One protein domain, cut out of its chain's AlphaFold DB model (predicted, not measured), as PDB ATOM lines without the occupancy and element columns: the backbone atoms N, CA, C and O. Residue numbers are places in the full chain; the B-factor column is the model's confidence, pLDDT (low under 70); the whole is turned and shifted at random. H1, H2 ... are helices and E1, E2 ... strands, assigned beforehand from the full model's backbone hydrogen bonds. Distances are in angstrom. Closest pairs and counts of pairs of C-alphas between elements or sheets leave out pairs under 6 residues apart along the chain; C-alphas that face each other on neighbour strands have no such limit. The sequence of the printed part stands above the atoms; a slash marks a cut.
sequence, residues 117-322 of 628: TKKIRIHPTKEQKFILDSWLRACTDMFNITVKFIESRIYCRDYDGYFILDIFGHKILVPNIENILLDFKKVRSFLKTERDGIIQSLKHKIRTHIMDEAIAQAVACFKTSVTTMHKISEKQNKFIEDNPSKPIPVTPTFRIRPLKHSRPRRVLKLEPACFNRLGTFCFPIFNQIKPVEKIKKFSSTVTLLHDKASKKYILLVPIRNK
ATOM      1  N   THR A 117     -20.620 198.484 179.664       80.31
ATOM      2  CA  THR A 117     -20.531 199.532 178.646       80.31
ATOM      3  C   THR A 117     -21.909 199.771 178.065       80.31
ATOM      4  O   THR A 117     -22.462 198.885 177.411       80.31
ATOM      5  N   LYS A 118     -22.443 200.975 178.262       84.69
ATOM      6  CA  LYS A 118     -23.628 201.440 177.544       84.69
ATOM      7  C   LYS A 118     -23.198 201.988 176.189       84.69
ATOM      8  O   LYS A 118     -22.223 202.729 176.091       84.69
ATOM      9  N   LYS A 119     -23.904 201.578 175.136       88.69
ATOM     10  CA  LYS A 119     -23.659 202.026 173.762       88.69
ATOM     11  C   LYS A 119     -24.710 203.064 173.404       88.69
ATOM     12  O   LYS A 119     -25.870 202.703 173.271       88.69
ATOM     13  N   ILE A 120     -24.303 204.315 173.236       87.06
ATOM     14  CA  ILE A 120     -25.205 205.407 172.859       87.06
ATOM     15  C   ILE A 120     -24.865 205.821 171.434       87.06
ATOM     16  O   ILE A 120     -23.730 206.198 171.144       87.06
ATOM     17  N   ARG A 121     -25.828 205.711 170.520       87.62
ATOM     18  CA  ARG A 121     -25.637 206.145 169.134       87.62
ATOM     19  C   ARG A 121     -25.763 207.665 169.052       87.62
ATOM     20  O   ARG A 121     -26.671 208.241 169.645       87.62
ATOM     21  N   ILE A 122     -24.862 208.286 168.297       88.94
ATOM     22  CA  ILE A 122     -24.924 209.712 167.961       88.94
ATOM     23  C   ILE A 122     -25.074 209.887 166.451       88.94
ATOM     24  O   ILE A 122     -24.674 209.011 165.672       88.94
ATOM     25  N   HIS A 123     -25.639 211.021 166.047       88.75
ATOM     26  CA  HIS A 123     -25.928 211.336 164.650       88.75
ATOM     27  C   HIS A 123     -25.254 212.651 164.239       88.75
ATOM     28  O   HIS A 123     -25.915 213.685 164.222       88.75
ATOM     29  N   PRO A 124     -23.946 212.634 163.914       89.50
ATOM     30  CA  PRO A 124     -23.264 213.855 163.518       89.50
ATOM     31  C   PRO A 124     -23.706 214.322 162.119       89.50
ATOM     32  O   PRO A 124     -23.962 213.487 161.236       89.50
ATOM     33  N   THR A 125     -23.756 215.637 161.904       89.75
ATOM     34  CA  THR A 125     -23.993 216.281 160.599       89.75
ATOM     35  C   THR A 125     -22.850 215.987 159.616       89.75
ATOM     36  O   THR A 125     -21.824 215.410 159.988       89.75
ATOM     37  N   LYS A 126     -23.006 216.345 158.332       87.38
ATOM     38  CA  LYS A 126     -21.942 216.160 157.322       87.38
ATOM     39  C   LYS A 126     -20.648 216.882 157.728       87.38
ATOM     40  O   LYS A 126     -19.583 216.271 157.694       87.38
ATOM     41  N   GLU A 127     -20.764 218.119 158.193       89.56
ATOM     42  CA  GLU A 127     -19.641 218.923 158.683       89.56
ATOM     43  C   GLU A 127     -19.001 218.319 159.942       89.56
ATOM     44  O   GLU A 127     -17.796 218.076 159.982       89.56
ATOM     45  N   GLN A 128     -19.805 217.936 160.940       91.38
ATOM     46  CA  GLN A 128     -19.292 217.289 162.153       91.38
ATOM     47  C   GLN A 128     -18.569 215.966 161.837       91.38
ATOM     48  O   GLN A 128     -17.560 215.643 162.462       91.38
ATOM     49  N   LYS A 129     -19.052 215.190 160.853       90.00
ATOM     50  CA  LYS A 129     -18.371 213.968 160.384       90.00
ATOM     51  C   LYS A 129     -17.011 214.272 159.769       90.00
ATOM     52  O   LYS A 129     -16.081 213.510 160.025       90.00
ATOM     53  N   PHE A 130     -16.902 215.344 158.984       90.50
ATOM     54  CA  PHE A 130     -15.637 215.781 158.397       90.50
ATOM     55  C   PHE A 130     -14.614 216.106 159.492       90.50
ATOM     56  O   PHE A 130     -13.526 215.533 159.506       90.50
ATOM     57  N   ILE A 131     -15.009 216.909 160.485       93.00
ATOM     58  CA  ILE A 131     -14.162 217.251 161.638       93.00
ATOM     59  C   ILE A 131     -13.753 215.990 162.418       93.00
ATOM     60  O   ILE A 131     -12.569 215.779 162.691       93.00
ATOM     61  N   LEU A 132     -14.711 215.108 162.738       93.19
ATOM     62  CA  LEU A 132     -14.437 213.854 163.450       93.19
ATOM     63  C   LEU A 132     -13.492 212.933 162.670       93.19
ATOM     64  O   LEU A 132     -12.664 212.261 163.284       93.19
ATOM     65  N   ASP A 133     -13.605 212.860 161.342       90.62
ATOM     66  CA  ASP A 133     -12.701 212.046 160.526       90.62
ATOM     67  C   ASP A 133     -11.269 212.586 160.571       90.62
ATOM     68  O   ASP A 133     -10.344 211.796 160.784       90.62
ATOM     69  N   SER A 134     -11.104 213.908 160.465       93.88
ATOM     70  CA  SER A 134      -9.811 214.589 160.602       93.88
ATOM     71  C   SER A 134      -9.188 214.342 161.976       93.88
ATOM     72  O   SER A 134      -8.035 213.928 162.063       93.88
ATOM     73  N   TRP A 135      -9.967 214.464 163.056       95.19
ATOM     74  CA  TRP A 135      -9.502 214.166 164.416       95.19
ATOM     75  C   TRP A 135      -9.089 212.700 164.594       95.19
ATOM     76  O   TRP A 135      -8.040 212.404 165.158       95.19
ATOM     77  N   LEU A 136      -9.886 211.757 164.080       94.25
ATOM     78  CA  LEU A 136      -9.568 210.328 164.151       94.25
ATOM     79  C   LEU A 136      -8.300 209.973 163.359       94.25
ATOM     80  O   LEU A 136      -7.592 209.036 163.742       94.25
ATOM     81  N   ARG A 137      -8.026 210.665 162.244       93.50
ATOM     82  CA  ARG A 137      -6.767 210.524 161.492       93.50
ATOM     83  C   ARG A 137      -5.600 211.084 162.297       93.50
ATOM     84  O   ARG A 137      -4.703 210.304 162.584       93.50
ATOM     85  N   ALA A 138      -5.708 212.308 162.802       95.94
ATOM     86  CA  ALA A 138      -4.668 212.942 163.610       95.94
ATOM     87  C   ALA A 138      -4.279 212.110 164.849       95.94
ATOM     88  O   ALA A 138      -3.101 211.892 165.113       95.94
ATOM     89  N   CYS A 139      -5.248 211.527 165.567       95.69
ATOM     90  CA  CYS A 139      -4.941 210.604 166.669       95.69
ATOM     91  C   CYS A 139      -4.273 209.297 166.196       95.69
ATOM     92  O   CYS A 139      -3.531 208.668 166.948       95.69
ATOM     93  N   THR A 140      -4.549 208.854 164.966       95.38
ATOM     94  CA  THR A 140      -3.854 207.710 164.354       95.38
ATOM     95  C   THR A 140      -2.403 208.072 164.043       95.38
ATOM     96  O   THR A 140      -1.515 207.280 164.357       95.38
ATOM     97  N   ASP A 141      -2.166 209.265 163.497       96.31
ATOM     98  CA  ASP A 141      -0.828 209.791 163.211       96.31
ATOM     99  C   ASP A 141      -0.012 209.922 164.491       96.31
ATOM    100  O   ASP A 141       1.071 209.349 164.591       96.31
ATOM    101  N   MET A 142      -0.582 210.548 165.522       97.12
ATOM    102  CA  MET A 142       0.079 210.709 166.816       97.12
ATOM    103  C   MET A 142       0.437 209.365 167.462       97.12
ATOM    104  O   MET A 142       1.545 209.189 167.970       97.12
ATOM    105  N   PHE A 143      -0.472 208.383 167.417       96.25
ATOM    106  CA  PHE A 143      -0.169 207.027 167.883       96.25
ATOM    107  C   PHE A 143       1.006 206.425 167.103       96.25
ATOM    108  O   PHE A 143       1.917 205.865 167.706       96.25
ATOM    109  N   ASN A 144       1.004 206.541 165.773       96.56
ATOM    110  CA  ASN A 144       2.046 205.971 164.917       96.56
ATOM    111  C   ASN A 144       3.406 206.646 165.127       96.56
ATOM    112  O   ASN A 144       4.417 205.948 165.174       96.56
ATOM    113  N   ILE A 145       3.432 207.969 165.300       96.06
ATOM    114  CA  ILE A 145       4.635 208.727 165.668       96.06
ATOM    115  C   ILE A 145       5.149 208.259 167.025       96.06
ATOM    116  O   ILE A 145       6.332 207.975 167.160       96.06
ATOM    117  N   THR A 146       4.259 208.081 168.007       94.00
ATOM    118  CA  THR A 146       4.646 207.585 169.335       94.00
ATOM    119  C   THR A 146       5.225 206.172 169.258       94.00
ATOM    120  O   THR A 146       6.219 205.882 169.914       94.00
ATOM    121  N   VAL A 147       4.640 205.290 168.440       92.50
ATOM    122  CA  VAL A 147       5.191 203.949 168.198       92.50
ATOM    123  C   VAL A 147       6.595 204.045 167.612       92.50
ATOM    124  O   VAL A 147       7.504 203.461 168.191       92.50
ATOM    125  N   LYS A 148       6.795 204.824 166.541       90.75
ATOM    126  CA  LYS A 148       8.121 205.019 165.930       90.75
ATOM    127  C   LYS A 148       9.137 205.586 166.926       90.75
ATOM    128  O   LYS A 148      10.246 205.074 167.012       90.75
ATOM    129  N   PHE A 149       8.741 206.593 167.702       87.44
ATOM    130  CA  PHE A 149       9.567 207.239 168.724       87.44
ATOM    131  C   PHE A 149      10.031 206.267 169.815       87.44
ATOM    132  O   PHE A 149      11.166 206.358 170.285       87.44
ATOM    133  N   ILE A 150       9.141 205.373 170.256       82.56
ATOM    134  CA  ILE A 150       9.458 204.372 171.277       82.56
ATOM    135  C   ILE A 150      10.305 203.248 170.668       82.56
ATOM    136  O   ILE A 150      11.303 202.863 171.268       82.56
ATOM    137  N   GLU A 151       9.950 202.741 169.481       79.62
ATOM    138  CA  GLU A 151      10.731 201.707 168.785       79.62
ATOM    139  C   GLU A 151      12.173 202.175 168.558       79.62
ATOM    140  O   GLU A 151      13.101 201.451 168.904       79.62
ATOM    141  N   SER A 152      12.381 203.413 168.101       75.62
ATOM    142  CA  SER A 152      13.727 203.947 167.870       75.62
ATOM    143  C   SER A 152      14.589 204.040 169.131       75.62
ATOM    144  O   SER A 152      15.782 204.233 169.000       75.62
ATOM    145  N   ARG A 153      14.011 203.949 170.337       72.38
ATOM    146  CA  ARG A 153      14.727 204.059 171.624       72.38
ATOM    147  C   ARG A 153      14.824 202.741 172.381       72.38
ATOM    148  O   ARG A 153      15.695 202.590 173.225       72.38
ATOM    149  N   ILE A 154      13.923 201.800 172.108       62.84
ATOM    150  CA  ILE A 154      13.986 200.446 172.676       62.84
ATOM    151  C   ILE A 154      15.042 199.590 171.946       62.84
ATOM    152  O   ILE A 154      15.507 198.609 172.519       62.84
ATOM    153  N   TYR A 155      15.443 199.964 170.723       58.47
ATOM    154  CA  TYR A 155      16.330 199.168 169.859       58.47
ATOM    155  C   TYR A 155      17.704 199.820 169.526       58.47
ATOM    156  O   TYR A 155      18.315 199.427 168.535       58.47
ATOM    157  N   CYS A 156      18.209 200.801 170.296       46.66
ATOM    158  CA  CYS A 156      19.531 201.434 170.054       46.66
ATOM    159  C   CYS A 156      20.734 200.565 170.502       46.66
ATOM    160  O   CYS A 156      20.609 199.797 171.453       46.66
ATOM    161  N   ARG A 157      21.890 200.720 169.826       42.72
ATOM    162  CA  ARG A 157      23.220 200.134 170.138       42.72
ATOM    163  C   ARG A 157      24.177 201.237 170.610       42.72
ATOM    164  O   ARG A 157      24.077 202.315 170.040       42.72
ATOM    165  N   ASP A 158      25.121 200.939 171.514       40.78
ATOM    166  CA  ASP A 158      26.322 201.769 171.755       40.78
ATOM    167  C   ASP A 158      27.564 200.947 172.169       40.78
ATOM    168  O   ASP A 158      27.440 199.803 172.617       40.78
ATOM    169  N   TYR A 159      28.746 201.559 171.972       39.66
ATOM    170  CA  TYR A 159      30.115 201.001 172.012       39.66
ATOM    171  C   TYR A 159      30.715 200.765 173.424       39.66
ATOM    172  O   TYR A 159      31.687 200.027 173.522       39.66
ATOM    173  N   ASP A 160      30.117 201.288 174.510       38.53
ATOM    174  CA  ASP A 160      30.730 201.324 175.862       38.53
ATOM    175  C   ASP A 160      29.874 200.707 177.002       38.53
ATOM    176  O   ASP A 160      29.880 201.151 178.150       38.53
ATOM    177  N   GLY A 161      29.136 199.627 176.724       42.22
ATOM    178  CA  GLY A 161      28.811 198.651 177.779       42.22
ATOM    179  C   GLY A 161      27.512 198.789 178.595       42.22
ATOM    180  O   GLY A 161      27.393 198.054 179.574       42.22
ATOM    181  N   TYR A 162      26.494 199.587 178.214       40.41
ATOM    182  CA  TYR A 162      25.144 199.483 178.829       40.41
ATOM    183  C   TYR A 162      23.928 199.719 177.894       40.41
ATOM    184  O   TYR A 162      23.909 200.626 177.074       40.41
ATOM    185  N   PHE A 163      22.871 198.921 178.164       42.53
ATOM    186  CA  PHE A 163      21.562 198.691 177.503       42.53
ATOM    187  C   PHE A 163      21.570 197.877 176.184       42.53
ATOM    188  O   PHE A 163      21.831 198.398 175.109       42.53
ATOM    189  N   ILE A 164      21.164 196.595 176.258       42.16
ATOM    190  CA  ILE A 164      21.036 195.662 175.112       42.16
ATOM    191  C   ILE A 164      19.567 195.252 174.881       42.16
ATOM    192  O   ILE A 164      18.878 194.854 175.820       42.16
ATOM    193  N   LEU A 165      19.118 195.221 173.620       47.53
ATOM    194  CA  LEU A 165      17.988 194.403 173.149       47.53
ATOM    195  C   LEU A 165      18.296 193.823 171.759       47.53
ATOM    196  O   LEU A 165      17.826 194.334 170.747       47.53
ATOM    197  N   ASP A 166      19.074 192.733 171.716       40.84
ATOM    198  CA  ASP A 166      19.300 191.961 170.487       40.84
ATOM    199  C   ASP A 166      18.381 190.727 170.417       40.84
ATOM    200  O   ASP A 166      18.392 189.831 171.273       40.84
ATOM    201  N   ILE A 167      17.565 190.708 169.362       38.72
ATOM    202  CA  ILE A 167      16.689 189.608 168.970       38.72
ATOM    203  C   ILE A 167      17.073 189.147 167.550       38.72
ATOM    204  O   ILE A 167      16.269 189.287 166.637       38.72
ATOM    205  N   PHE A 168      18.273 188.586 167.370       38.19
ATOM    206  CA  PHE A 168      18.627 187.535 166.389       38.19
ATOM    207  C   PHE A 168      19.843 186.697 166.857       38.19
ATOM    208  O   PHE A 168      20.641 186.241 166.047       38.19
ATOM    209  N   GLY A 169      19.979 186.449 168.166       37.16
ATOM    210  CA  GLY A 169      21.044 185.568 168.676       37.16
ATOM    211  C   GLY A 169      21.241 185.525 170.195       37.16
ATOM    212  O   GLY A 169      21.699 184.503 170.684       37.16
ATOM    213  N   HIS A 170      20.769 186.551 170.925       40.09
ATOM    214  CA  HIS A 170      20.704 186.676 172.405       40.09
ATOM    215  C   HIS A 170      22.088 186.813 173.109       40.09
ATOM    216  O   HIS A 170      23.039 186.172 172.708       40.09
ATOM    217  N   LYS A 171      22.327 187.604 174.171       43.72
ATOM    218  CA  LYS A 171      21.491 188.094 175.281       43.72
ATOM    219  C   LYS A 171      21.750 189.560 175.670       43.72
ATOM    220  O   LYS A 171      22.772 190.162 175.380       43.72
ATOM    221  N   ILE A 172      20.743 190.030 176.403       51.44
ATOM    222  CA  ILE A 172      20.442 191.341 176.981       51.44
ATOM    223  C   ILE A 172      21.109 191.530 178.351       51.44
ATOM    224  O   ILE A 172      21.052 190.609 179.164       51.44
ATOM    225  N   LEU A 173      21.557 192.750 178.678       40.53
ATOM    226  CA  LEU A 173      21.654 193.208 180.066       40.53
ATOM    227  C   LEU A 173      20.993 194.578 180.215       40.53
ATOM    228  O   LEU A 173      21.483 195.564 179.664       40.53
ATOM    229  N   VAL A 174      19.896 194.635 180.990       47.22
ATOM    230  CA  VAL A 174      19.664 195.807 181.838       47.22
ATOM    231  C   VAL A 174      18.751 195.590 183.041       47.22
ATOM    232  O   VAL A 174      17.552 195.348 182.874       47.22
ATOM    233  N   PRO A 175      19.272 195.791 184.265       40.38
ATOM    234  CA  PRO A 175      18.539 195.608 185.515       40.38
ATOM    235  C   PRO A 175      17.554 196.754 185.827       40.38
ATOM    236  O   PRO A 175      17.270 197.036 186.983       40.38
ATOM    237  N   ASN A 176      17.010 197.443 184.815       44.78
ATOM    238  CA  ASN A 176      16.152 198.616 185.020       44.78
ATOM    239  C   ASN A 176      15.095 198.817 183.914       44.78
ATOM    240  O   ASN A 176      14.771 199.946 183.547       44.78
ATOM    241  N   ILE A 177      14.511 197.732 183.389       46.88
ATOM    242  CA  ILE A 177      13.450 197.781 182.361       46.88
ATOM    243  C   ILE A 177      12.244 198.652 182.768       46.88
ATOM    244  O   ILE A 177      11.624 199.281 181.912       46.88
ATOM    245  N   GLU A 178      11.928 198.759 184.062       44.06
ATOM    246  CA  GLU A 178      10.864 199.654 184.544       44.06
ATOM    247  C   GLU A 178      11.208 201.150 184.387       44.06
ATOM    248  O   GLU A 178      10.306 201.978 184.241       44.06
ATOM    249  N   ASN A 179      12.504 201.487 184.352       45.41
ATOM    250  CA  ASN A 179      13.037 202.838 184.159       45.41
ATOM    251  C   ASN A 179      13.353 203.169 182.688       45.41
ATOM    252  O   ASN A 179      13.620 204.332 182.373       45.41
ATOM    253  N   ILE A 180      13.256 202.192 181.774       49.62
ATOM    254  CA  ILE A 180      13.334 202.418 180.325       49.62
ATOM    255  C   ILE A 180      12.088 203.193 179.903       49.62
ATOM    256  O   ILE A 180      11.026 202.600 179.752       49.62
ATOM    257  N   LEU A 181      12.219 204.517 179.763       54.09
ATOM    258  CA  LEU A 181      11.460 205.434 178.887       54.09
ATOM    259  C   LEU A 181       9.949 205.188 178.659       54.09
ATOM    260  O   LEU A 181       9.379 205.673 177.689       54.09
ATOM    261  N   LEU A 182       9.248 204.510 179.563       66.12
ATOM    262  CA  LEU A 182       7.814 204.242 179.462       66.12
ATOM    263  C   LEU A 182       7.050 205.019 180.533       66.12
ATOM    264  O   LEU A 182       5.972 204.627 180.972       66.12
ATOM    265  N   ASP A 183       7.562 206.171 180.956       75.69
ATOM    266  CA  ASP A 183       6.733 207.142 181.658       75.69
ATOM    267  C   ASP A 183       5.942 207.959 180.629       75.69
ATOM    268  O   ASP A 183       6.515 208.667 179.804       75.69
ATOM    269  N   PHE A 184       4.610 207.875 180.693       84.44
ATOM    270  CA  PHE A 184       3.718 208.619 179.800       84.44
ATOM    271  C   PHE A 184       4.022 210.122 179.793       84.44
ATOM    272  O   PHE A 184       3.977 210.733 178.732       84.44
ATOM    273  N   LYS A 185       4.350 210.727 180.942       85.25
ATOM    274  CA  LYS A 185       4.631 212.163 181.018       85.25
ATOM    275  C   LYS A 185       5.923 212.516 180.298       85.25
ATOM    276  O   LYS A 185       5.933 213.536 179.621       85.25
ATOM    277  N   LYS A 186       6.960 211.678 180.422       82.69
ATOM    278  CA  LYS A 186       8.231 211.854 179.701       82.69
ATOM    279  C   LYS A 186       8.031 211.697 178.192       82.69
ATOM    280  O   LYS A 186       8.409 212.571 177.429       82.69
ATOM    281  N   VAL A 187       7.370 210.622 177.753       85.62
ATOM    282  CA  VAL A 187       7.090 210.412 176.318       85.62
ATOM    283  C   VAL A 187       6.253 211.562 175.756       85.62
ATOM    284  O   VAL A 187       6.562 212.098 174.697       85.62
ATOM    285  N   ARG A 188       5.234 212.005 176.499       91.25
ATOM    286  CA  ARG A 188       4.417 213.161 176.131       91.25
ATOM    287  C   ARG A 188       5.232 214.452 176.019       91.25
ATOM    288  O   ARG A 188       4.949 215.239 175.126       91.25
ATOM    289  N   SER A 189       6.183 214.706 176.923       88.75
ATOM    290  CA  SER A 189       7.001 215.923 176.854       88.75
ATOM    291  C   SER A 189       7.936 215.915 175.651       88.75
ATOM    292  O   SER A 189       8.082 216.952 175.019       88.75
ATOM    293  N   PHE A 190       8.514 214.760 175.307       88.19
ATOM    294  CA  PHE A 190       9.357 214.637 174.115       88.19
ATOM    295  C   PHE A 190       8.577 214.834 172.817       88.19
ATOM    296  O   PHE A 190       9.077 215.477 171.911       88.19
ATOM    297  N   LEU A 191       7.345 214.329 172.753       92.88
ATOM    298  CA  LEU A 191       6.488 214.426 171.568       92.88
ATOM    299  C   LEU A 191       5.672 215.725 171.506       92.88
ATOM    300  O   LEU A 191       4.690 215.799 170.766       92.88
ATOM    301  N   LYS A 192       6.006 216.731 172.325       94.94
ATOM    302  CA  LYS A 192       5.241 217.982 172.414       94.94
ATOM    303  C   LYS A 192       5.213 218.706 171.067       94.94
ATOM    304  O   LYS A 192       4.137 219.109 170.637       94.94
ATOM    305  N   THR A 193       6.363 218.837 170.411       95.69
ATOM    306  CA  THR A 193       6.505 219.580 169.152       95.69
ATOM    307  C   THR A 193       5.709 218.929 168.027       95.69
ATOM    308  O   THR A 193       4.913 219.593 167.369       95.69
ATOM    309  N   GLU A 194       5.837 217.615 167.846       96.25
ATOM    310  CA  GLU A 194       5.108 216.861 166.825       96.25
ATOM    311  C   GLU A 194       3.602 216.871 167.099       96.25
ATOM    312  O   GLU A 194       2.797 217.054 166.184       96.25
ATOM    313  N   ARG A 195       3.207 216.714 168.369       96.69
ATOM    314  CA  ARG A 195       1.804 216.781 168.791       96.69
ATOM    315  C   ARG A 195       1.199 218.144 168.472       96.69
ATOM    316  O   ARG A 195       0.119 218.205 167.886       96.69
ATOM    317  N   ASP A 196       1.868 219.219 168.877       96.19
ATOM    318  CA  ASP A 196       1.367 220.582 168.716       96.19
ATOM    319  C   ASP A 196       1.378 220.995 167.232       96.19
ATOM    320  O   ASP A 196       0.425 221.624 166.774       96.19
ATOM    321  N   GLY A 197       2.353 220.521 166.449       96.31
ATOM    322  CA  GLY A 197       2.377 220.658 164.990       96.31
ATOM    323  C   GLY A 197       1.184 219.988 164.297       96.31
ATOM    324  O   GLY A 197       0.534 220.603 163.452       96.31
ATOM    325  N   ILE A 198       0.817 218.762 164.699       95.81
ATOM    326  CA  ILE A 198      -0.396 218.093 164.189       95.81
ATOM    327  C   ILE A 198      -1.656 218.858 164.595       95.81
ATOM    328  O   ILE A 198      -2.586 218.977 163.807       95.81
ATOM    329  N   ILE A 199      -1.726 219.366 165.828       94.75
ATOM    330  CA  ILE A 199      -2.895 220.132 166.282       94.75
ATOM    331  C   ILE A 199      -3.045 221.419 165.462       94.75
ATOM    332  O   ILE A 199      -4.165 221.766 165.089       94.75
ATOM    333  N   GLN A 200      -1.937 222.105 165.177       95.31
ATOM    334  CA  GLN A 200      -1.928 223.369 164.445       95.31
ATOM    335  C   GLN A 200      -2.259 223.201 162.954       95.31
ATOM    336  O   GLN A 200      -2.851 224.107 162.375       95.31
ATOM    337  N   SER A 201      -1.953 222.049 162.345       93.94
ATOM    338  CA  SER A 201      -2.297 221.768 160.941       93.94
ATOM    339  C   SER A 201      -3.779 221.440 160.713       93.94
ATOM    340  O   SER A 201      -4.252 221.411 159.575       93.94
ATOM    341  N   LEU A 202      -4.551 221.198 161.777       92.75
ATOM    342  CA  LEU A 202      -5.981 220.919 161.674       92.75
ATOM    343  C   LEU A 202      -6.792 222.209 161.523       92.75
ATOM    344  O   LEU A 202      -6.784 223.055 162.415       92.75
ATOM    345  N   LYS A 203      -7.633 222.275 160.477       91.25
ATOM    346  CA  LYS A 203      -8.629 223.353 160.288       91.25
ATOM    347  C   LYS A 203      -9.464 223.606 161.551       91.25
ATOM    348  O   LYS A 203      -9.678 224.745 161.944       91.25
ATOM    349  N   HIS A 204      -9.921 222.532 162.198       91.25
ATOM    350  CA  HIS A 204     -10.613 222.595 163.486       91.25
ATOM    351  C   HIS A 204      -9.746 221.928 164.552       91.25
ATOM    352  O   HIS A 204      -9.667 220.695 164.617       91.25
ATOM    353  N   LYS A 205      -9.094 222.753 165.376       91.75
ATOM    354  CA  LYS A 205      -8.114 222.313 166.377       91.75
ATOM    355  C   LYS A 205      -8.723 221.323 167.370       91.75
ATOM    356  O   LYS A 205      -9.750 221.583 167.993       91.75
ATOM    357  N   ILE A 206      -8.065 220.181 167.546       90.94
ATOM    358  CA  ILE A 206      -8.424 219.196 168.569       90.94
ATOM    359  C   ILE A 206      -7.819 219.590 169.921       90.94
ATOM    360  O   ILE A 206      -6.711 220.118 169.990       90.94
ATOM    361  N   ARG A 207      -8.531 219.316 171.020       89.19
ATOM    362  CA  ARG A 207      -8.004 219.581 172.365       89.19
ATOM    363  C   ARG A 207      -6.790 218.698 172.662       89.19
ATOM    364  O   ARG A 207      -6.838 217.484 172.456       89.19
ATOM    365  N   THR A 208      -5.750 219.286 173.249       91.38
ATOM    366  CA  THR A 208      -4.469 218.622 173.540       91.38
ATOM    367  C   THR A 208      -4.615 217.330 174.345       91.38
ATOM    368  O   THR A 208      -3.986 216.335 174.004       91.38
ATOM    369  N   HIS A 209      -5.489 217.290 175.356       88.25
ATOM    370  CA  HIS A 209      -5.704 216.080 176.165       88.25
ATOM    371  C   HIS A 209      -6.273 214.900 175.360       88.25
ATOM    372  O   HIS A 209      -5.988 213.747 175.669       88.25
ATOM    373  N   ILE A 210      -7.045 215.167 174.300       89.81
ATOM    374  CA  ILE A 210      -7.546 214.112 173.409       89.81
ATOM    375  C   ILE A 210      -6.384 213.531 172.592       89.81
ATOM    376  O   ILE A 210      -6.329 212.324 172.361       89.81
ATOM    377  N   MET A 211      -5.431 214.378 172.190       92.06
ATOM    378  CA  MET A 211      -4.228 213.947 171.479       92.06
ATOM    379  C   MET A 211      -3.254 213.188 172.391       92.06
ATOM    380  O   MET A 211      -2.733 212.142 172.006       92.06
ATOM    381  N   ASP A 212      -3.068 213.661 173.626       92.81
ATOM    382  CA  ASP A 212      -2.263 212.997 174.659       92.81
ATOM    383  C   ASP A 212      -2.726 211.554 174.906       92.81
ATOM    384  O   ASP A 212      -1.921 210.672 175.202       92.81
ATOM    385  N   GLU A 213      -4.017 211.275 174.749       91.62
ATOM    386  CA  GLU A 213      -4.556 209.933 174.925       91.62
ATOM    387  C   GLU A 213      -4.114 208.956 173.817       91.62
ATOM    388  O   GLU A 213      -3.990 207.756 174.071       91.62
ATOM    389  N   ALA A 214      -3.790 209.441 172.611       92.75
ATOM    390  CA  ALA A 214      -3.158 208.617 171.574       92.75
ATOM    391  C   ALA A 214      -1.732 208.202 171.981       92.75
ATOM    392  O   ALA A 214      -1.357 207.035 171.821       92.75
ATOM    393  N   ILE A 215      -0.978 209.128 172.585       93.88
ATOM    394  CA  ILE A 215       0.347 208.866 173.169       93.88
ATOM    395  C   ILE A 215       0.211 207.850 174.312       93.88
ATOM    396  O   ILE A 215       0.908 206.834 174.341       93.88
ATOM    397  N   ALA A 216      -0.737 208.073 175.228       91.94
ATOM    398  CA  ALA A 216      -1.001 207.181 176.355       91.94
ATOM    399  C   ALA A 216      -1.368 205.762 175.895       91.94
ATOM    400  O   ALA A 216      -0.895 204.779 176.472       91.94
ATOM    401  N   GLN A 217      -2.171 205.644 174.834       91.31
ATOM    402  CA  GLN A 217      -2.543 204.358 174.255       91.31
ATOM    403  C   GLN A 217      -1.323 203.605 173.710       91.31
ATOM    404  O   GLN A 217      -1.183 202.412 173.989       91.31
ATOM    405  N   ALA A 218      -0.438 204.277 172.968       91.31
ATOM    406  CA  ALA A 218       0.789 203.667 172.459       91.31
ATOM    407  C   ALA A 218       1.694 203.206 173.613       91.31
ATOM    408  O   ALA A 218       2.067 202.033 173.670       91.31
ATOM    409  N   VAL A 219       1.947 204.076 174.597       89.19
ATOM    410  CA  VAL A 219       2.749 203.754 175.791       89.19
ATOM    411  C   VAL A 219       2.179 202.547 176.547       89.19
ATOM    412  O   VAL A 219       2.928 201.661 176.957       89.19
ATOM    413  N   ALA A 220       0.854 202.457 176.710       89.00
ATOM    414  CA  ALA A 220       0.210 201.327 177.383       89.00
ATOM    415  C   ALA A 220       0.404 199.990 176.639       89.00
ATOM    416  O   ALA A 220       0.568 198.947 177.284       89.00
ATOM    417  N   CYS A 221       0.416 200.008 175.299       87.25
ATOM    418  CA  CYS A 221       0.724 198.829 174.488       87.25
ATOM    419  C   CYS A 221       2.149 198.320 174.750       87.25
ATOM    420  O   CYS A 221       2.329 197.118 174.969       87.25
ATOM    421  N   PHE A 222       3.140 199.215 174.801       84.56
ATOM    422  CA  PHE A 222       4.520 198.851 175.140       84.56
ATOM    423  C   PHE A 222       4.644 198.340 176.575       84.56
ATOM    424  O   PHE A 222       5.147 197.237 176.766       84.56
ATOM    425  N   LYS A 223       4.095 199.055 177.568       81.44
ATOM    426  CA  LYS A 223       4.113 198.620 178.979       81.44
ATOM    427  C   LYS A 223       3.611 197.196 179.157       81.44
ATOM    428  O   LYS A 223       4.279 196.373 179.767       81.44
ATOM    429  N   THR A 224       2.445 196.894 178.589       81.88
ATOM    430  CA  THR A 224       1.835 195.563 178.701       81.88
ATOM    431  C   THR A 224       2.733 194.483 178.099       81.88
ATOM    432  O   THR A 224       2.862 193.392 178.657       81.88
ATOM    433  N   SER A 225       3.366 194.791 176.966       81.19
ATOM    434  CA  SER A 225       4.222 193.855 176.240       81.19
ATOM    435  C   SER A 225       5.526 193.596 176.998       81.19
ATOM    436  O   SER A 225       5.877 192.441 177.227       81.19
ATOM    437  N   VAL A 226       6.158 194.656 177.503       74.44
ATOM    438  CA  VAL A 226       7.361 194.601 178.343       74.44
ATOM    439  C   VAL A 226       7.102 193.843 179.649       74.44
ATOM    440  O   VAL A 226       7.844 192.923 179.979       74.44
ATOM    441  N   THR A 227       6.004 194.126 180.360       73.94
ATOM    442  CA  THR A 227       5.631 193.375 181.574       73.94
ATOM    443  C   THR A 227       5.411 191.890 181.285       73.94
ATOM    444  O   THR A 227       5.725 191.034 182.111       73.94
ATOM    445  N   THR A 228       4.842 191.564 180.122       74.31
ATOM    446  CA  THR A 228       4.632 190.169 179.720       74.31
ATOM    447  C   THR A 228       5.964 189.481 179.433       74.31
ATOM    448  O   THR A 228       6.159 188.362 179.899       74.31
ATOM    449  N   MET A 229       6.890 190.154 178.741       71.94
ATOM    450  CA  MET A 229       8.247 189.645 178.519       71.94
ATOM    451  C   MET A 229       8.988 189.401 179.832       71.94
ATOM    452  O   MET A 229       9.513 188.309 180.018       71.94
ATOM    453  N   HIS A 230       8.962 190.357 180.765       69.44
ATOM    454  CA  HIS A 230       9.624 190.227 182.066       69.44
ATOM    455  C   HIS A 230       9.177 188.964 182.810       69.44
ATOM    456  O   HIS A 230       9.993 188.133 183.193       69.44
ATOM    457  N   LYS A 231       7.858 188.751 182.910       71.75
ATOM    458  CA  LYS A 231       7.286 187.561 183.563       71.75
ATOM    459  C   LYS A 231       7.665 186.248 182.888       71.75
ATOM    460  O   LYS A 231       7.641 185.201 183.531       71.75
ATOM    461  N   ILE A 232       7.901 186.267 181.577       67.94
ATOM    462  CA  ILE A 232       8.332 185.077 180.841       67.94
ATOM    463  C   ILE A 232       9.820 184.835 181.089       67.94
ATOM    464  O   ILE A 232      10.179 183.699 181.376       67.94
ATOM    465  N   SER A 233      10.636 185.890 181.076       67.31
ATOM    466  CA  SER A 233      12.061 185.820 181.405       67.31
ATOM    467  C   SER A 233      12.294 185.285 182.819       67.31
ATOM    468  O   SER A 233      13.102 184.384 182.989       67.31
ATOM    469  N   GLU A 234      11.548 185.757 183.825       68.88
ATOM    470  CA  GLU A 234      11.639 185.241 185.204       68.88
ATOM    471  C   GLU A 234      11.345 183.737 185.273       68.88
ATOM    472  O   GLU A 234      12.058 182.976 185.921       68.88
ATOM    473  N   LYS A 235      10.303 183.284 184.567       73.75
ATOM    474  CA  LYS A 235       9.951 181.859 184.507       73.75
ATOM    475  C   LYS A 235      10.982 181.031 183.751       73.75
ATOM    476  O   LYS A 235      11.171 179.870 184.092       73.75
ATOM    477  N   GLN A 236      11.598 181.598 182.717       70.31
ATOM    478  CA  GLN A 236      12.663 180.944 181.964       70.31
ATOM    479  C   GLN A 236      13.931 180.820 182.804       70.31
ATOM    480  O   GLN A 236      14.483 179.732 182.839       70.31
ATOM    481  N   ASN A 237      14.341 181.869 183.523       69.38
ATOM    482  CA  ASN A 237      15.484 181.810 184.438       69.38
ATOM    483  C   ASN A 237      15.279 180.717 185.490       69.38
ATOM    484  O   ASN A 237      16.119 179.836 185.613       69.38
ATOM    485  N   LYS A 238      14.098 180.681 186.122       76.25
ATOM    486  CA  LYS A 238      13.742 179.600 187.048       76.25
ATOM    487  C   LYS A 238      13.766 178.214 186.386       76.25
ATOM    488  O   LYS A 238      14.240 177.255 186.970       76.25
ATOM    489  N   PHE A 239      13.270 178.089 185.153       73.56
ATOM    490  CA  PHE A 239      13.320 176.820 184.420       73.56
ATOM    491  C   PHE A 239      14.755 176.372 184.110       73.56
ATOM    492  O   PHE A 239      15.015 175.174 184.164       73.56
ATOM    493  N   ILE A 240      15.647 177.310 183.772       73.12
ATOM    494  CA  ILE A 240      17.072 177.058 183.519       73.12
ATOM    495  C   ILE A 240      17.749 176.579 184.806       73.12
ATOM    496  O   ILE A 240      18.435 175.564 184.768       73.12
ATOM    497  N   GLU A 241      17.506 177.260 185.931       76.75
ATOM    498  CA  GLU A 241      17.982 176.851 187.262       76.75
ATOM    499  C   GLU A 241      17.495 175.437 187.621       76.75
ATOM    500  O   GLU A 241      18.289 174.588 188.012       76.75
ATOM    501  N   ASP A 242      16.208 175.151 187.405       82.25
ATOM    502  CA  ASP A 242      15.601 173.849 187.708       82.25
ATOM    503  C   ASP A 242      16.006 172.734 186.706       82.25
ATOM    504  O   ASP A 242      15.766 171.553 186.965       82.25
ATOM    505  N   ASN A 243      16.525 173.064 185.512       79.69
ATOM    506  CA  ASN A 243      16.782 172.108 184.416       79.69
ATOM    507  C   ASN A 243      18.033 172.481 183.583       79.69
ATOM    508  O   ASN A 243      17.899 172.799 182.394       79.69
ATOM    509  N   PRO A 244      19.248 172.387 184.146       74.88
ATOM    510  CA  PRO A 244      20.474 172.896 183.516       74.88
ATOM    511  C   PRO A 244      20.838 172.207 182.188       74.88
ATOM    512  O   PRO A 244      21.471 172.809 181.328       74.88
ATOM    513  N   SER A 245      20.406 170.961 181.986       77.56
ATOM    514  CA  SER A 245      20.703 170.144 180.801       77.56
ATOM    515  C   SER A 245      19.629 170.197 179.702       77.56
ATOM    516  O   SER A 245      19.758 169.520 178.682       77.56
ATOM    517  N   LYS A 246      18.555 170.986 179.870       70.12
ATOM    518  CA  LYS A 246      17.491 171.124 178.856       70.12
ATOM    519  C   LYS A 246      17.695 172.360 177.971       70.12
ATOM    520  O   LYS A 246      18.124 173.402 178.459       70.12
ATOM    521  N   PRO A 247      17.312 172.292 176.680       66.56
ATOM    522  CA  PRO A 247      17.419 173.433 175.779       66.56
ATOM    523  C   PRO A 247      16.567 174.610 176.267       66.56
ATOM    524  O   PRO A 247      15.398 174.452 176.640       66.56
ATOM    525  N   ILE A 248      17.162 175.802 176.232       63.44
ATOM    526  CA  ILE A 248      16.543 177.036 176.712       63.44
ATOM    527  C   ILE A 248      15.321 177.371 175.839       63.44
ATOM    528  O   ILE A 248      15.439 177.446 174.611       63.44
ATOM    529  N   PRO A 249      14.137 177.610 176.430       61.16
ATOM    530  CA  PRO A 249      12.966 178.016 175.665       61.16
ATOM    531  C   PRO A 249      13.199 179.355 174.949       61.16
ATOM    532  O   PRO A 249      13.660 180.317 175.558       61.16
ATOM    533  N   VAL A 250      12.807 179.446 173.674       58.75
ATOM    534  CA  VAL A 250      12.921 180.683 172.879       58.75
ATOM    535  C   VAL A 250      12.197 181.840 173.574       58.75
ATOM    536  O   VAL A 250      11.037 181.710 173.979       58.75
ATOM    537  N   THR A 251      12.869 182.989 173.692       57.41
ATOM    538  CA  THR A 251      12.280 184.195 174.287       57.41
ATOM    539  C   THR A 251      11.235 184.786 173.334       57.41
ATOM    540  O   THR A 251      11.543 185.053 172.171       57.41
ATOM    541  N   PRO A 252       9.985 185.002 173.777       59.78
ATOM    542  CA  PRO A 252       8.955 185.561 172.919       59.78
ATOM    543  C   PRO A 252       9.232 187.029 172.603       59.78
ATOM    544  O   PRO A 252       9.529 187.836 173.482       59.78
ATOM    545  N   THR A 253       9.063 187.371 171.332       63.12
ATOM    546  CA  THR A 253       9.253 188.719 170.802       63.12
ATOM    547  C   THR A 253       7.905 189.430 170.694       63.12
ATOM    548  O   THR A 253       6.854 188.796 170.538       63.12
ATOM    549  N   PHE A 254       7.910 190.760 170.764       75.12
ATOM    550  CA  PHE A 254       6.728 191.550 170.441       75.12
ATOM    551  C   PHE A 254       7.070 192.669 169.469       75.12
ATOM    552  O   PHE A 254       8.193 193.156 169.411       75.12
ATOM    553  N   ARG A 255       6.054 193.085 168.715       80.06
ATOM    554  CA  ARG A 255       6.097 194.268 167.863       80.06
ATOM    555  C   ARG A 255       4.773 194.999 167.974       80.06
ATOM    556  O   ARG A 255       3.714 194.392 167.771       80.06
ATOM    557  N   ILE A 256       4.824 196.298 168.248       86.44
ATOM    558  CA  ILE A 256       3.635 197.144 168.229       86.44
ATOM    559  C   ILE A 256       3.443 197.644 166.802       86.44
ATOM    560  O   ILE A 256       4.242 198.400 166.271       86.44
ATOM    561  N   ARG A 257       2.384 197.185 166.130       89.38
ATOM    562  CA  ARG A 257       2.137 197.596 164.743       89.38
ATOM    563  C   ARG A 257       1.519 198.997 164.694       89.38
ATOM    564  O   ARG A 257       0.520 199.211 165.389       89.38
ATOM    565  N   PRO A 258       2.003 199.883 163.806       93.06
ATOM    566  CA  PRO A 258       1.302 201.113 163.472       93.06
ATOM    567  C   PRO A 258      -0.141 200.844 163.025       93.06
ATOM    568  O   PRO A 258      -0.469 199.827 162.400       93.06
ATOM    569  N   LEU A 259      -1.022 201.775 163.355       93.75
ATOM    570  CA  LEU A 259      -2.430 201.756 163.007       93.75
ATOM    571  C   LEU A 259      -2.625 202.258 161.573       93.75
ATOM    572  O   LEU A 259      -2.239 203.370 161.227       93.75
ATOM    573  N   LYS A 260      -3.297 201.456 160.743       90.75
ATOM    574  CA  LYS A 260      -3.691 201.856 159.384       90.75
ATOM    575  C   LYS A 260      -4.871 202.833 159.422       90.75
ATOM    576  O   LYS A 260      -5.861 202.552 160.101       90.75
ATOM    577  N   HIS A 261      -4.847 203.890 158.610       85.19
ATOM    578  CA  HIS A 261      -5.995 204.802 158.444       85.19
ATOM    579  C   HIS A 261      -7.238 204.106 157.873       85.19
ATOM    580  O   HIS A 261      -8.367 204.449 158.222       85.19
ATOM    581  N   SER A 262      -7.037 203.072 157.052       82.38
ATOM    582  CA  SER A 262      -8.107 202.276 156.437       82.38
ATOM    583  C   SER A 262      -8.834 201.336 157.406       82.38
ATOM    584  O   SER A 262      -9.775 200.652 157.000       82.38
ATOM    585  N   ARG A 263      -8.435 201.285 158.687       86.00
ATOM    586  CA  ARG A 263      -9.035 200.379 159.673       86.00
ATOM    587  C   ARG A 263     -10.552 200.593 159.798       86.00
ATOM    588  O   ARG A 263     -11.012 201.734 159.880       86.00
ATOM    589  N   PRO A 264     -11.341 199.505 159.887       79.25
ATOM    590  CA  PRO A 264     -12.800 199.598 159.893       79.25
ATOM    591  C   PRO A 264     -13.346 200.242 161.172       79.25
ATOM    592  O   PRO A 264     -14.435 200.801 161.156       79.25
ATOM    593  N   ARG A 265     -12.596 200.170 162.278       87.75
ATOM    594  CA  ARG A 265     -12.980 200.734 163.574       87.75
ATOM    595  C   ARG A 265     -11.923 201.714 164.046       87.75
ATOM    596  O   ARG A 265     -10.764 201.332 164.213       87.75
ATOM    597  N   ARG A 266     -12.339 202.955 164.273       90.38
ATOM    598  CA  ARG A 266     -11.506 204.024 164.830       90.38
ATOM    599  C   ARG A 266     -12.117 204.489 166.141       90.38
ATOM    600  O   ARG A 266     -13.337 204.470 166.289       90.38
ATOM    601  N   VAL A 267     -11.268 204.834 167.100       92.81
ATOM    602  CA  VAL A 267     -11.699 205.220 168.442       92.81
ATOM    603  C   VAL A 267     -11.086 206.553 168.822       92.81
ATOM    604  O   VAL A 267      -9.934 206.814 168.486       92.81
ATOM    605  N   LEU A 268     -11.865 207.359 169.530       91.81
ATOM    606  CA  LEU A 268     -11.440 208.590 170.174       91.81
ATOM    607  C   LEU A 268     -11.857 208.504 171.637       91.81
ATOM    608  O   LEU A 268     -12.999 208.155 171.935       91.81
ATOM    609  N   LYS A 269     -10.946 208.781 172.559       89.88
ATOM    610  CA  LYS A 269     -11.254 208.784 173.988       89.88
ATOM    611  C   LYS A 269     -11.514 210.218 174.436       89.88
ATOM    612  O   LYS A 269     -10.753 211.121 174.118       89.88
ATOM    613  N   LEU A 270     -12.625 210.402 175.131       88.62
ATOM    614  CA  LEU A 270     -13.172 211.687 175.534       88.62
ATOM    615  C   LEU A 270     -13.268 211.710 177.055       88.62
ATOM    616  O   LEU A 270     -13.987 210.906 177.657       88.62
ATOM    617  N   GLU A 271     -12.534 212.615 177.687       86.12
ATOM    618  CA  GLU A 271     -12.608 212.814 179.131       86.12
ATOM    619  C   GLU A 271     -13.972 213.394 179.539       86.12
ATOM    620  O   GLU A 271     -14.613 214.074 178.735       86.12
ATOM    621  N   PRO A 272     -14.419 213.203 180.796       84.44
ATOM    622  CA  PRO A 272     -15.654 213.810 181.296       84.44
ATOM    623  C   PRO A 272     -15.770 215.318 181.034       84.44
ATOM    624  O   PRO A 272     -16.844 215.797 180.686       84.44
ATOM    625  N   ALA A 273     -14.655 216.052 181.128       83.75
ATOM    626  CA  ALA A 273     -14.583 217.496 180.886       83.75
ATOM    627  C   ALA A 273     -14.821 217.904 179.417       83.75
ATOM    628  O   ALA A 273     -14.994 219.085 179.111       83.75
ATOM    629  N   CYS A 274     -14.833 216.946 178.485       84.06
ATOM    630  CA  CYS A 274     -15.231 217.208 177.106       84.06
ATOM    631  C   CYS A 274     -16.739 217.441 176.975       84.06
ATOM    632  O   CYS A 274     -17.143 218.038 175.983       84.06
ATOM    633  N   PHE A 275     -17.557 216.967 177.923       84.25
ATOM    634  CA  PHE A 275     -19.013 216.940 177.805       84.25
ATOM    635  C   PHE A 275     -19.690 218.078 178.574       84.25
ATOM    636  O   PHE A 275     -19.343 218.369 179.717       84.25
ATOM    637  N   ASN A 276     -20.701 218.690 177.958       79.62
ATOM    638  CA  ASN A 276     -21.574 219.672 178.596       79.62
ATOM    639  C   ASN A 276     -22.791 218.998 179.268       79.62
ATOM    640  O   ASN A 276     -23.019 217.793 179.132       79.62
ATOM    641  N   ARG A 277     -23.603 219.786 179.993       71.81
ATOM    642  CA  ARG A 277     -24.823 219.298 180.674       71.81
ATOM    643  C   ARG A 277     -25.885 218.754 179.707       71.81
ATOM    644  O   ARG A 277     -26.682 217.916 180.106       71.81
ATOM    645  N   LEU A 278     -25.855 219.185 178.445       67.69
ATOM    646  CA  LEU A 278     -26.748 218.726 177.375       67.69
ATOM    647  C   LEU A 278     -26.296 217.395 176.748       67.69
ATOM    648  O   LEU A 278     -26.915 216.917 175.799       67.69
ATOM    649  N   GLY A 279     -25.205 216.794 177.239       67.25
ATOM    650  CA  GLY A 279     -24.705 215.519 176.729       67.25
ATOM    651  C   GLY A 279     -23.935 215.616 175.413       67.25
ATOM    652  O   GLY A 279     -23.594 214.589 174.826       67.25
ATOM    653  N   THR A 280     -23.646 216.831 174.952       76.62
ATOM    654  CA  THR A 280     -22.796 217.081 173.786       76.62
ATOM    655  C   THR A 280     -21.341 217.224 174.223       76.62
ATOM    656  O   THR A 280     -21.072 217.686 175.331       76.62
ATOM    657  N   PHE A 281     -20.389 216.836 173.371       82.56
ATOM    658  CA  PHE A 281     -18.961 217.014 173.635       82.56
ATOM    659  C   PHE A 281     -18.328 218.051 172.717       82.56
ATOM    660  O   PHE A 281     -18.752 218.210 171.577       82.56
ATOM    661  N   CYS A 282     -17.293 218.726 173.223       81.06
ATOM    662  CA  CYS A 282     -16.542 219.756 172.505       81.06
ATOM    663  C   CYS A 282     -17.474 220.780 171.825       81.06
ATOM    664  O   CYS A 282     -17.304 221.089 170.648       81.06
ATOM    665  N   PHE A 283     -18.458 221.287 172.584       81.88
ATOM    666  CA  PHE A 283     -19.514 222.193 172.107       81.88
ATOM    667  C   PHE A 283     -19.010 223.371 171.253       81.88
ATOM    668  O   PHE A 283     -19.597 223.577 170.201       81.88
ATOM    669  N   PRO A 284     -17.898 224.065 171.586       81.88
ATOM    670  CA  PRO A 284     -17.400 225.161 170.744       81.88
ATOM    671  C   PRO A 284     -17.011 224.754 169.314       81.88
ATOM    672  O   PRO A 284     -16.826 225.612 168.466       81.88
ATOM    673  N   ILE A 285     -16.822 223.456 169.055       85.00
ATOM    674  CA  ILE A 285     -16.357 222.931 167.764       85.00
ATOM    675  C   ILE A 285     -17.482 222.214 167.025       85.00
ATOM    676  O   ILE A 285     -17.582 222.306 165.807       85.00
ATOM    677  N   PHE A 286     -18.312 221.463 167.748       84.31
ATOM    678  CA  PHE A 286     -19.376 220.671 167.134       84.31
ATOM    679  C   PHE A 286     -20.772 221.271 167.298       84.31
ATOM    680  O   PHE A 286     -21.721 220.684 166.784       84.31
ATOM    681  N   ASN A 287     -20.936 222.389 168.007       82.69
ATOM    682  CA  ASN A 287     -22.237 222.899 168.440       82.69
ATOM    683  C   ASN A 287     -23.026 221.790 169.152       82.69
ATOM    684  O   ASN A 287     -22.504 221.176 170.084       82.69
ATOM    685  N   GLN A 288     -24.257 221.492 168.721       82.06
ATOM    686  CA  GLN A 288     -25.065 220.397 169.257       82.06
ATOM    687  C   GLN A 288     -24.890 219.109 168.431       82.06
ATOM    688  O   GLN A 288     -25.156 219.074 167.229       82.06
ATOM    689  N   ILE A 289     -24.519 218.004 169.087       83.25
ATOM    690  CA  ILE A 289     -24.575 216.654 168.506       83.25
ATOM    691  C   ILE A 289     -25.721 215.917 169.187       83.25
ATOM    692  O   ILE A 289     -25.636 215.632 170.379       83.25
ATOM    693  N   LYS A 290     -26.775 215.572 168.439       73.56
ATOM    694  CA  LYS A 290     -27.949 214.880 168.991       73.56
ATOM    695  C   LYS A 290     -27.643 213.387 169.239       73.56
ATOM    696  O   LYS A 290     -27.360 212.652 168.281       73.56
ATOM    697  N   PRO A 291     -27.670 212.906 170.498       75.44
ATOM    698  CA  PRO A 291     -27.692 211.477 170.793       75.44
ATOM    699  C   PRO A 291     -29.113 210.913 170.640       75.44
ATOM    700  O   PRO A 291     -30.090 211.648 170.756       75.44
ATOM    701  N   VAL A 292     -29.234 209.598 170.430       74.12
ATOM    702  CA  VAL A 292     -30.544 208.907 170.451       74.12
ATOM    703  C   VAL A 292     -31.168 208.921 171.851       74.12
ATOM    704  O   VAL A 292     -32.382 208.948 171.995       74.12
ATOM    705  N   GLU A 293     -30.337 208.925 172.894       73.50
ATOM    706  CA  GLU A 293     -30.775 208.927 174.290       73.50
ATOM    707  C   GLU A 293     -30.174 210.130 175.020       73.50
ATOM    708  O   GLU A 293     -28.988 210.420 174.842       73.50
ATOM    709  N   LYS A 294     -30.953 210.804 175.882       69.69
ATOM    710  CA  LYS A 294     -30.435 211.881 176.741       69.69
ATOM    711  C   LYS A 294     -29.301 211.350 177.629       69.69
ATOM    712  O   LYS A 294     -29.395 210.283 178.237       69.69
ATOM    713  N   ILE A 295     -28.216 212.114 177.704       66.56
ATOM    714  CA  ILE A 295     -26.976 211.733 178.382       66.56
ATOM    715  C   ILE A 295     -26.867 212.498 179.709       66.56
ATOM    716  O   ILE A 295     -26.878 213.725 179.719       66.56
ATOM    717  N   LYS A 296     -26.721 211.780 180.830       66.56
ATOM    718  CA  LYS A 296     -26.336 212.374 182.124       66.56
ATOM    719  C   LYS A 296     -24.832 212.684 182.142       66.56
ATOM    720  O   LYS A 296     -24.070 212.077 181.391       66.56
ATOM    721  N   LYS A 297     -24.393 213.579 183.037       68.38
ATOM    722  CA  LYS A 297     -22.969 213.894 183.261       68.38
ATOM    723  C   LYS A 297     -22.154 212.604 183.424       68.38
ATOM    724  O   LYS A 297     -22.459 211.773 184.280       68.38
ATOM    725  N   PHE A 298     -21.122 212.437 182.602       73.25
ATOM    726  CA  PHE A 298     -20.245 211.272 182.678       73.25
ATOM    727  C   PHE A 298     -19.261 211.404 183.845       73.25
ATOM    728  O   PHE A 298     -18.684 212.464 184.061       73.25
ATOM    729  N   SER A 299     -19.045 210.315 184.584       72.81
ATOM    730  CA  SER A 299     -18.063 210.238 185.678       72.81
ATOM    731  C   SER A 299     -16.734 209.603 185.257       72.81
ATOM    732  O   SER A 299     -15.804 209.513 186.051       72.81
ATOM    733  N   SER A 300     -16.643 209.096 184.030       80.50
ATOM    734  CA  SER A 300     -15.510 208.317 183.522       80.50
ATOM    735  C   SER A 300     -15.264 208.632 182.048       80.50
ATOM    736  O   SER A 300     -16.180 209.065 181.350       80.50
ATOM    737  N   THR A 301     -14.040 208.396 181.569       86.19
ATOM    738  CA  THR A 301     -13.659 208.583 180.161       86.19
ATOM    739  C   THR A 301     -14.538 207.741 179.235       86.19
ATOM    740  O   THR A 301     -14.667 206.530 179.409       86.19
ATOM    741  N   VAL A 302     -15.123 208.380 178.227       88.31
ATOM    742  CA  VAL A 302     -16.004 207.768 177.227       88.31
ATOM    743  C   VAL A 302     -15.202 207.478 175.963       88.31
ATOM    744  O   VAL A 302     -14.362 208.275 175.564       88.31
ATOM    745  N   THR A 303     -15.445 206.346 175.301       92.19
ATOM    746  CA  THR A 303     -14.814 206.064 173.999       92.19
ATOM    747  C   THR A 303     -15.813 206.273 172.871       92.19
ATOM    748  O   THR A 303     -16.773 205.522 172.746       92.19
ATOM    749  N   LEU A 304     -15.580 207.258 172.013       92.81
ATOM    750  CA  LEU A 304     -16.285 207.403 170.748       92.81
ATOM    751  C   LEU A 304     -15.727 206.396 169.735       92.81
ATOM    752  O   LEU A 304     -14.578 206.486 169.316       92.81
ATOM    753  N   LEU A 305     -16.552 205.437 169.330       93.88
ATOM    754  CA  LEU A 305     -16.264 204.453 168.293       93.88
ATOM    755  C   LEU A 305     -16.901 204.891 166.971       93.88
ATOM    756  O   LEU A 305     -18.122 205.018 166.886       93.88
ATOM    757  N   HIS A 306     -16.087 205.029 165.930       92.31
ATOM    758  CA  HIS A 306     -16.542 205.145 164.549       92.31
ATOM    759  C   HIS A 306     -16.355 203.802 163.831       92.31
ATOM    760  O   HIS A 306     -15.233 203.311 163.681       92.31
ATOM    761  N   ASP A 307     -17.465 203.208 163.396       85.81
ATOM    762  CA  ASP A 307     -17.487 202.020 162.545       85.81
ATOM    763  C   ASP A 307     -17.711 202.434 161.085       85.81
ATOM    764  O   ASP A 307     -18.826 202.778 160.690       85.81
ATOM    765  N   LYS A 308     -16.638 202.387 160.286       80.25
ATOM    766  CA  LYS A 308     -16.627 202.829 158.884       80.25
ATOM    767  C   LYS A 308     -17.560 201.985 158.013       80.25
ATOM    768  O   LYS A 308     -18.161 202.519 157.089       80.25
ATOM    769  N   ALA A 309     -17.700 200.692 158.318       73.12
ATOM    770  CA  ALA A 309     -18.532 199.785 157.529       73.12
ATOM    771  C   ALA A 309     -20.021 200.116 157.685       73.12
ATOM    772  O   ALA A 309     -20.758 200.148 156.707       73.12
ATOM    773  N   SER A 310     -20.457 200.402 158.914       74.44
ATOM    774  CA  SER A 310     -21.852 200.757 159.189       74.44
ATOM    775  C   SER A 310     -22.133 202.262 159.143       74.44
ATOM    776  O   SER A 310     -23.291 202.659 159.267       74.44
ATOM    777  N   LYS A 311     -21.098 203.100 158.971       78.44
ATOM    778  CA  LYS A 311     -21.153 204.573 159.050       78.44
ATOM    779  C   LYS A 311     -21.750 205.077 160.378       78.44
ATOM    780  O   LYS A 311     -22.394 206.126 160.428       78.44
ATOM    781  N   LYS A 312     -21.580 204.307 161.463       85.81
ATOM    782  CA  LYS A 312     -22.151 204.595 162.791       85.81
ATOM    783  C   LYS A 312     -21.106 205.183 163.727       85.81
ATOM    784  O   LYS A 312     -19.978 204.694 163.796       85.81
ATOM    785  N   TYR A 313     -21.541 206.162 164.513       89.44
ATOM    786  CA  TYR A 313     -20.798 206.724 165.635       89.44
ATOM    787  C   TYR A 313     -21.481 206.311 166.939       89.44
ATOM    788  O   TYR A 313     -22.692 206.481 167.105       89.44
ATOM    789  N   ILE A 314     -20.714 205.701 167.839       91.12
ATOM    790  CA  ILE A 314     -21.223 205.095 169.069       91.12
ATOM    791  C   ILE A 314     -20.354 205.555 170.233       91.12
ATOM    792  O   ILE A 314     -19.165 205.255 170.275       91.12
ATOM    793  N   LEU A 315     -20.952 206.228 171.208       89.88
ATOM    794  CA  LEU A 315     -20.329 206.479 172.500       89.88
ATOM    795  C   LEU A 315     -20.395 205.199 173.338       89.88
ATOM    796  O   LEU A 315     -21.470 204.682 173.642       89.88
ATOM    797  N   LEU A 316     -19.226 204.674 173.686       89.88
ATOM    798  CA  LEU A 316     -19.035 203.570 174.614       89.88
ATOM    799  C   LEU A 316     -18.814 204.166 176.002       89.88
ATOM    800  O   LEU A 316     -17.708 204.587 176.348       89.88
ATOM    801  N   VAL A 317     -19.894 204.229 176.770       86.06
ATOM    802  CA  VAL A 317     -19.920 204.838 178.097       86.06
ATOM    803  C   VAL A 317     -19.688 203.747 179.138       86.06
ATOM    804  O   VAL A 317     -20.529 202.848 179.260       86.06
ATOM    805  N   PRO A 318     -18.575 203.777 179.890       83.44
ATOM    806  CA  PRO A 318     -18.388 202.862 181.002       83.44
ATOM    807  C   PRO A 318     -19.356 203.225 182.132       83.44
ATOM    808  O   PRO A 318     -19.368 204.353 182.621       83.44
ATOM    809  N   ILE A 319     -20.163 202.256 182.550       74.94
ATOM    810  CA  ILE A 319     -21.063 202.367 183.693       74.94
ATOM    811  C   ILE A 319     -20.558 201.419 184.767       74.94
ATOM    812  O   ILE A 319     -20.509 200.204 184.563       74.94
ATOM    813  N   ARG A 320     -20.185 201.994 185.910       67.50
ATOM    814  CA  ARG A 320     -19.887 201.247 187.126       67.50
ATOM    815  C   ARG A 320     -21.212 200.873 187.776       67.50
ATOM    816  O   ARG A 320     -21.895 201.736 188.312       67.50
ATOM    817  N   ASN A 321     -21.567 199.601 187.694       61.22
ATOM    818  CA  ASN A 321     -22.706 199.044 188.401       61.22
ATOM    819  C   ASN A 321     -22.204 198.378 189.671       61.22
ATOM    820  O   ASN A 321     -21.232 197.623 189.632       61.22
ATOM    821  N   LYS A 322     -22.896 198.612 190.778       61.03
ATOM    822  CA  LYS A 322     -22.783 197.723 191.927       61.03
ATOM    823  C   LYS A 322     -23.375 196.349 191.562       61.03
ATOM    824  O   LYS A 322     -24.182 196.278 190.622       61.03
TER     825      LYS A 322
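AT A GLANCE: This is residues 117 to 322 of the 628 residues of the protein "OrfB_Zn_ribbon domain-containing protein" of viral metagenome (UniProt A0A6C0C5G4). A strongly twisted sheet of four strands makes one end of an elongated model, with the long helix H1 crossing one face of the sheet and running on past its edge strand E2. The longer helix H4 starts beside E2, crosses H1 near H1's middle and reaches away as a long arm, with residues 241 to 247 sticking out at its tip; short H2 and H3 pack on the start of H4. The printed part has 206 residues, with five named helices and four named strands in the order E1 H1 H2 H3 H4 E2 H5 E3 E4. The sheet's order is E1 E4 E3 E2, antiparallel throughout, and the class is mixed, helices and strands. The whole is loose, with a radius of gyration of the C-alphas of 21.3 A and spans of 67 by 42 by 30 A.

IN THESE COORDINATES: In the sheet, E1 is residues 117 to 122, beginning at C-alpha 117 (-20.531, 199.532, 178.646); E4 is residues 312 to 321, 26.2 A long and ending at C-alpha 321 (-22.706, 199.044, 188.401); E3 is residues 302 to 307 and E2 residues 265 to 270. H1, residues 126 to 154, is 42.1 A long. H4, residues 208 to 242, is 51.1 A long and ends at C-alpha 242 (15.601, 173.849, 187.708). H2 is residues 184 to 190, H3 residues 192 to 201 and H5 residues 283 to 286.

HOW THE PARTS SIT: E1 and E4 are antiparallel at 149 degrees, with N 120 and O 315 2.9 A apart, within hydrogen-bond range. The hairpin E3 and E4 has N 305 and O 314 at 2.8 A, and E3 and E2 have N 304 and O 268 at 2.7 A, both within range. H1 is on the sheet at a height over the sheet of 6.4 A, in two layers, a helix on one face of a sheet; on the local plane it runs across the strands, at 87 degrees to E2. H4 only grazes the sheet, with residues 209 to 217. H4 is the hub, touching three helices. It touches H1 with residues 211 to 219 alone, the same way at a steep tilt of 37 degrees, only just past shallow; their closest C-alphas, of Phe 143 and Ala 214, are 5.0 A apart. H2 touches H4, its closest C-alphas those of Phe 184 and Ala 216, at 6.0 A. H1, H3 and H4 form an up-and-down bundle, each running against the one before it in the chain; H3 and H4, a helical hairpin, only just touch, with 3 pairs of C-alphas within 8 A, the closest those of Arg 195 and Met 211, 7.2 A apart. H5 and H1 are close but not clearly touching, with the C-alphas of Phe 286 and Gln 128 closest at 6.0 A. Every O i to N i+4 pair is within hydrogen-bond range in H2 and H3, as are 24 of 25 in H1 and 29 of 31 in H4; H5 is too short for such a pair.

THE WHOLE: The two C-alphas farthest apart, of Ser 245 and Asn 287, are 69.1 A apart. The printed part has no cut. The links H1 to H2, H4 to E2, E2 to H5 and H5 to E3 are long. Mean pLDDT of the printed part is 78.2; 50 residues are under 70, among them residues 154 to 182 and 247 to 253.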